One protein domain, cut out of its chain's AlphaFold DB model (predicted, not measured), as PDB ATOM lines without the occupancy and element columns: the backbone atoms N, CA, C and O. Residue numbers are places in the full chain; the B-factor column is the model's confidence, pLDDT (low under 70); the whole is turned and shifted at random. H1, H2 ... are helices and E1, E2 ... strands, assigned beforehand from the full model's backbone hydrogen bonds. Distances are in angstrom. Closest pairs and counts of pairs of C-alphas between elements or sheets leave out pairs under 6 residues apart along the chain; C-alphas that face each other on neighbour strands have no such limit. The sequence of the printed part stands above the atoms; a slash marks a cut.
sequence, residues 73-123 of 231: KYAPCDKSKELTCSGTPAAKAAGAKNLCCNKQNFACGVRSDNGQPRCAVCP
ATOM      1  N   LYS A  73     181.030 214.452 312.234       83.00
ATOM      2  CA  LYS A  73     181.076 215.828 311.749       83.00
ATOM      3  C   LYS A  73     182.362 216.005 310.953       83.00
ATOM      4  O   LYS A  73     183.445 215.773 311.478       83.00
ATOM      5  N   TYR A  74     182.259 216.419 309.698       85.12
ATOM      6  CA  TYR A  74     183.420 216.749 308.872       85.12
ATOM      7  C   TYR A  74     183.724 218.246 308.944       85.12
ATOM      8  O   TYR A  74     182.869 219.042 309.332       85.12
ATOM      9  N   ALA A  75     184.954 218.620 308.587       83.06
ATOM     10  CA  ALA A  75     185.391 220.014 308.575       83.06
ATOM     11  C   ALA A  75     184.418 220.933 307.795       83.06
ATOM     12  O   ALA A  75     183.848 220.490 306.794       83.06
ATOM     13  N   PRO A  76     184.263 222.212 308.200       87.12
ATOM     14  CA  PRO A  76     185.093 222.949 309.162       87.12
ATOM     15  C   PRO A  76     184.799 222.628 310.640       87.12
ATOM     16  O   PRO A  76     183.649 222.560 311.067       87.12
ATOM     17  N   CYS A  77     185.868 222.455 311.423       87.94
ATOM     18  CA  CYS A  77     185.790 222.169 312.857       87.94
ATOM     19  C   CYS A  77     185.871 223.457 313.686       87.94
ATOM     20  O   CYS A  77     186.668 224.348 313.377       87.94
ATOM     21  N   ASP A  78     185.106 223.530 314.774       89.50
ATOM     22  CA  ASP A  78     185.234 224.590 315.773       89.50
ATOM     23  C   ASP A  78     186.509 224.361 316.587       89.50
ATOM     24  O   ASP A  78     186.557 223.510 317.474       89.50
ATOM     25  N   LYS A  79     187.551 225.153 316.321       85.00
ATOM     26  CA  LYS A  79     188.857 225.030 316.989       85.00
ATOM     27  C   LYS A  79     188.776 225.158 318.515       85.00
ATOM     28  O   LYS A  79     189.705 224.714 319.192       85.00
ATOM     29  N   SER A  80     187.712 225.732 319.067       84.81
ATOM     30  CA  SER A  80     187.532 225.902 320.514       84.81
ATOM     31  C   SER A  80     187.083 224.607 321.193       84.81
ATOM     32  O   SER A  80     187.462 224.339 322.330       84.81
ATOM     33  N   LYS A  81     186.302 223.776 320.492       84.94
ATOM     34  CA  LYS A  81     185.636 222.584 321.050       84.94
ATOM     35  C   LYS A  81     186.032 221.281 320.357       84.94
ATOM     36  O   LYS A  81     185.795 220.200 320.893       84.94
ATOM     37  N   GLU A  82     186.651 221.367 319.186       87.81
ATOM     38  CA  GLU A  82     186.883 220.242 318.288       87.81
ATOM     39  C   GLU A  82     188.346 220.167 317.825       87.81
ATOM     40  O   GLU A  82     189.034 221.173 317.633       87.81
ATOM     41  N   LEU A  83     188.828 218.936 317.673       85.25
ATOM     42  CA  LEU A  83     190.081 218.566 317.029       85.25
ATOM     43  C   LEU A  83     189.811 218.221 315.572       85.25
ATOM     44  O   LEU A  83     188.884 217.472 315.269       85.25
ATOM     45  N   THR A  84     190.670 218.716 314.687       90.12
ATOM     46  CA  THR A  84     190.664 218.335 313.276       90.12
ATOM     47  C   THR A  84     191.547 217.109 313.083       90.12
ATOM     48  O   THR A  84     192.774 217.196 313.132       90.12
ATOM     49  N   CYS A  85     190.928 215.966 312.828       88.19
ATOM     50  CA  CYS A  85     191.603 214.695 312.639       88.19
ATOM     51  C   CYS A  85     191.813 214.402 311.156       88.19
ATOM     52  O   CYS A  85     190.881 214.408 310.351       88.19
ATOM     53  N   SER A  86     193.073 214.149 310.811       90.06
ATOM     54  CA  SER A  86     193.526 213.826 309.461       90.06
ATOM     55  C   SER A  86     193.708 212.320 309.300       90.06
ATOM     56  O   SER A  86     194.223 211.667 310.204       90.06
ATOM     57  N   GLY A  87     193.321 211.782 308.142       87.81
ATOM     58  CA  GLY A  87     193.695 210.423 307.748       87.81
ATOM     59  C   GLY A  87     195.179 210.312 307.401       87.81
ATOM     60  O   GLY A  87     195.901 211.314 307.354       87.81
ATOM     61  N   THR A  88     195.619 209.090 307.108       88.81
ATOM     62  CA  THR A  88     196.953 208.839 306.550       88.81
ATOM     63  C   THR A  88     197.132 209.564 305.205       88.81
ATOM     64  O   THR A  88     196.141 209.902 304.549       88.81
ATOM     65  N   PRO A  89     198.377 209.788 304.742       87.00
ATOM     66  CA  PRO A  89     198.623 210.389 303.428       87.00
ATOM     67  C   PRO A  89     197.916 209.640 302.288       87.00
ATOM     68  O   PRO A  89     197.314 210.270 301.423       87.00
ATOM     69  N   ALA A  90     197.903 208.304 302.344       84.00
ATOM     70  CA  ALA A  90     197.202 207.455 301.381       84.00
ATOM     71  C   ALA A  90     195.680 207.678 301.403       84.00
ATOM     72  O   ALA A  90     195.059 207.825 300.354       84.00
ATOM     73  N   ALA A  91     195.078 207.781 302.591       83.62
ATOM     74  CA  ALA A  91     193.653 208.072 302.712       83.62
ATOM     75  C   ALA A  91     193.315 209.482 302.204       83.62
ATOM     76  O   ALA A  91     192.293 209.666 301.548       83.62
ATOM     77  N   LYS A  92     194.178 210.480 302.450       86.44
ATOM     78  CA  LYS A  92     194.000 211.831 301.890       86.44
ATOM     79  C   LYS A  92     194.071 211.837 300.366       86.44
ATOM     80  O   LYS A  92     193.239 212.491 299.745       86.44
ATOM     81  N   ALA A  93     195.005 211.094 299.774       84.38
ATOM     82  CA  ALA A  93     195.097 210.940 298.322       84.38
ATOM     83  C   ALA A  93     193.840 210.277 297.728       84.38
ATOM     84  O   ALA A  93     193.409 210.639 296.640       84.38
ATOM     85  N   ALA A  94     193.199 209.378 298.483       85.25
ATOM     86  CA  ALA A  94     191.914 208.766 298.139       85.25
ATOM     87  C   ALA A  94     190.683 209.648 298.463       85.25
ATOM     88  O   ALA A  94     189.551 209.169 298.412       85.25
ATOM     89  N   GLY A  95     190.874 210.922 298.823       85.69
ATOM     90  CA  GLY A  95     189.783 211.870 299.073       85.69
ATOM     91  C   GLY A  95     189.204 211.853 300.493       85.69
ATOM     92  O   GLY A  95     188.106 212.368 300.710       85.69
ATOM     93  N   ALA A  96     189.908 211.288 301.483       85.88
ATOM     94  CA  ALA A  96     189.447 211.313 302.871       85.88
ATOM     95  C   ALA A  96     189.329 212.751 303.401       85.88
ATOM     96  O   ALA A  96     190.300 213.512 303.443       85.88
ATOM     97  N   LYS A  97     188.127 213.103 303.865       88.25
ATOM     98  CA  LYS A  97     187.833 214.395 304.493       88.25
ATOM     99  C   LYS A  97     188.341 214.418 305.933       88.25
ATOM    100  O   LYS A  97     188.334 213.399 306.621       88.25
ATOM    101  N   ASN A  98     188.740 215.597 306.404       89.56
ATOM    102  CA  ASN A  98     189.092 215.783 307.810       89.56
ATOM    103  C   ASN A  98     187.849 215.623 308.691       89.56
ATOM    104  O   ASN A  98     186.791 216.181 308.388       89.56
ATOM    105  N   LEU A  99     188.008 214.897 309.793       90.50
ATOM    106  CA  LEU A  99     186.953 214.619 310.759       90.50
ATOM    107  C   LEU A  99     187.095 215.540 311.976       90.50
ATOM    108  O   LEU A  99     188.205 215.767 312.447       90.50
ATOM    109  N   CYS A 100     185.985 216.049 312.494       90.69
ATOM    110  CA  CYS A 100     185.936 216.863 313.699       90.69
ATOM    111  C   CYS A 100     185.587 215.987 314.901       90.69
ATOM    112  O   CYS A 100     184.518 215.379 314.951       90.69
ATOM    113  N   CYS A 101     186.484 215.941 315.880       87.50
ATOM    114  CA  CYS A 101     186.306 215.166 317.104       87.50
ATOM    115  C   CYS A 101     186.201 216.093 318.311       87.50
ATOM    116  O   CYS A 101     186.953 217.054 318.412       87.50
ATOM    117  N   ASN A 102     185.301 215.807 319.252       86.12
ATOM    118  CA  ASN A 102     185.164 216.632 320.453       86.12
ATOM    119  C   ASN A 102     186.428 216.535 321.332       86.12
ATOM    120  O   ASN A 102     186.783 215.451 321.803       86.12
ATOM    121  N   LYS A 103     187.055 217.690 321.598       83.38
ATOM    122  CA  LYS A 103     188.279 217.855 322.400       83.38
ATOM    123  C   LYS A 103     188.180 217.370 323.833       83.38
ATOM    124  O   LYS A 103     189.202 217.274 324.487       83.38
ATOM    125  N   GLN A 104     186.996 217.144 324.381       79.38
ATOM    126  CA  GLN A 104     186.865 216.736 325.778       79.38
ATOM    127  C   GLN A 104     186.941 215.224 325.963       79.38
ATOM    128  O   GLN A 104     187.358 214.779 327.029       79.38
ATOM    129  N   ASN A 105     186.543 214.455 324.946       78.06
ATOM    130  CA  ASN A 105     186.305 213.017 325.076       78.06
ATOM    131  C   ASN A 105     187.011 212.174 324.010       78.06
ATOM    132  O   ASN A 105     187.039 210.950 324.143       78.06
ATOM    133  N   PHE A 106     187.565 212.792 322.962       84.19
ATOM    134  CA  PHE A 106     188.107 212.070 321.817       84.19
ATOM    135  C   PHE A 106     189.483 212.573 321.381       84.19
ATOM    136  O   PHE A 106     189.756 213.769 321.388       84.19
ATOM    137  N   ALA A 107     190.303 211.632 320.915       83.81
ATOM    138  CA  ALA A 107     191.571 211.861 320.238       83.81
ATOM    139  C   ALA A 107     191.431 211.546 318.754       83.81
ATOM    140  O   ALA A 107     190.600 210.734 318.332       83.81
ATOM    141  N   CYS A 108     192.320 212.145 317.968       86.44
ATOM    142  CA  CYS A 108     192.500 211.766 316.581       86.44
ATOM    143  C   CYS A 108     193.207 210.419 316.479       86.44
ATOM    144  O   CYS A 108     194.310 210.242 316.988       86.44
ATOM    145  N   GLY A 109     192.582 209.489 315.768       86.44
ATOM    146  CA  GLY A 109     193.205 208.252 315.328       86.44
ATOM    147  C   GLY A 109     193.005 208.045 313.836       86.44
ATOM    148  O   GLY A 109     192.265 208.774 313.174       86.44
ATOM    149  N   VAL A 110     193.636 206.997 313.320       88.75
ATOM    150  CA  VAL A 110     193.377 206.484 311.976       88.75
ATOM    151  C   VAL A 110     192.791 205.087 312.076       88.75
ATOM    152  O   VAL A 110     193.079 204.323 312.999       88.75
ATOM    153  N   ARG A 111     191.911 204.767 311.141       84.88
ATOM    154  CA  ARG A 111     191.397 203.421 310.941       84.88
ATOM    155  C   ARG A 111     192.499 202.533 310.376       84.88
ATOM    156  O   ARG A 111     193.133 202.897 309.390       84.88
ATOM    157  N   SER A 112     192.726 201.379 310.994       86.75
ATOM    158  CA  SER A 112     193.747 200.428 310.539       86.75
ATOM    159  C   SER A 112     193.403 199.795 309.189       86.75
ATOM    160  O   SER A 112     194.306 199.394 308.471       86.75
ATOM    161  N   ASP A 113     192.116 199.722 308.840       86.44
ATOM    162  CA  ASP A 113     191.622 199.080 307.622       86.44
ATOM    163  C   ASP A 113     191.755 199.956 306.369       86.44
ATOM    164  O   ASP A 113     192.127 199.463 305.311       86.44
ATOM    165  N   ASN A 114     191.476 201.257 306.474       85.56
ATOM    166  CA  ASN A 114     191.417 202.149 305.310       85.56
ATOM    167  C   ASN A 114     192.184 203.470 305.491       85.56
ATOM    168  O   ASN A 114     192.119 204.348 304.633       85.56
ATOM    169  N   GLY A 115     192.877 203.651 306.620       87.81
ATOM    170  CA  GLY A 115     193.652 204.856 306.924       87.81
ATOM    171  C   GLY A 115     192.823 206.127 307.135       87.81
ATOM    172  O   GLY A 115     193.404 207.194 307.350       87.81
ATOM    173  N   GLN A 116     191.488 206.054 307.083       88.19
ATOM    174  CA  GLN A 116     190.623 207.220 307.265       88.19
ATOM    175  C   GLN A 116     190.699 207.752 308.703       88.19
ATOM    176  O   GLN A 116     190.932 206.974 309.638       88.19
ATOM    177  N   PRO A 117     190.498 209.065 308.913       89.12
ATOM    178  CA  PRO A 117     190.476 209.621 310.258       89.12
ATOM    179  C   PRO A 117     189.307 209.047 311.062       89.12
ATOM    180  O   PRO A 117     188.214 208.836 310.543       89.12
ATOM    181  N   ARG A 118     189.529 208.833 312.357       87.44
ATOM    182  CA  ARG A 118     188.490 208.450 313.316       87.44
ATOM    183  C   ARG A 118     188.651 209.207 314.627       87.44
ATOM    184  O   ARG A 118     189.770 209.501 315.043       87.44
ATOM    185  N   CYS A 119     187.533 209.432 315.304       86.44
ATOM    186  CA  CYS A 119     187.533 209.822 316.706       86.44
ATOM    187  C   CYS A 119     187.708 208.562 317.556       86.44
ATOM    188  O   CYS A 119     186.893 207.640 317.489       86.44
ATOM    189  N   ALA A 120     188.789 208.492 318.321       83.50
ATOM    190  CA  ALA A 120     189.005 207.445 319.310       83.50
ATOM    191  C   ALA A 120     188.618 207.982 320.688       83.50
ATOM    192  O   ALA A 120     189.004 209.098 321.029       83.50
ATOM    193  N   VAL A 121     187.847 207.215 321.463       82.88
ATOM    194  CA  VAL A 121     187.507 207.593 322.842       82.88
ATOM    195  C   VAL A 121     188.795 207.695 323.642       82.88
ATOM    196  O   VAL A 121     189.610 206.770 323.638       82.88
ATOM    197  N   CYS A 122     188.973 208.820 324.323       79.25
ATOM    198  CA  CYS A 122     190.137 209.009 325.159       79.25
ATOM    199  C   CYS A 122     189.986 208.290 326.488       79.25
ATOM    200  O   CYS A 122     188.927 208.374 327.118       79.25
ATOM    201  N   PRO A 123     191.046 207.604 326.946       74.69
ATOM    202  CA  PRO A 123     191.039 207.058 328.283       74.69
ATOM    203  C   PRO A 123     190.903 208.220 329.277       74.69
ATOM    204  O   PRO A 123     191.566 209.253 329.154       74.69
TER     205      PRO A 123
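Overview. This is residues 73 to 123 of the 231 residues of an uncharacterized protein of Chlorella sorokiniana (UniProt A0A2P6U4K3). Two short antiparallel strand pairs, E3 with E4 and E1 with E2, sit side by side in a flat body, with the small helix H1 at one end. Residues 73 to 74 pair antiparallel with residues 99 to 100 of E2. The 51 printed residues, under half in named elements, run E1, H1, E2, E3, E4, one helix and four strands; the class is mixed. The whole is compact, radius of gyration of the C-alphas 10.5 A, spanning 28 by 25 by 13 A.

Arrangement. Begin at the hairpin of E3, residues 106 to 110, and E4, residues 117 to 121: N 107 and O 120 are within hydrogen-bond range, 2.8 A. In E1, residues 82 to 85, N 83 is 2.8 A from O 101 of E2, residues 99 to 102. The closest C-alphas of E2 and E4 are Cys 101 and Cys 119, 5.5 A. H1, residues 89 to 93, with its O i to N i+4 pair within range, is apart from E3.

Along the chain. Find C-alpha 82 at (186.883, 220.242, 318.288), where E1 begins. E3 spans 12.5 A and E4 13.1 A, ending at C-alpha 121, (187.507, 207.593, 322.842).

Size, cuts and confidence. The farthest C-alphas, Ala 93 and Pro 123, are 30.5 A apart. The printed part has no cut, no link is long, and no printed residue is under 70 in pLDDT.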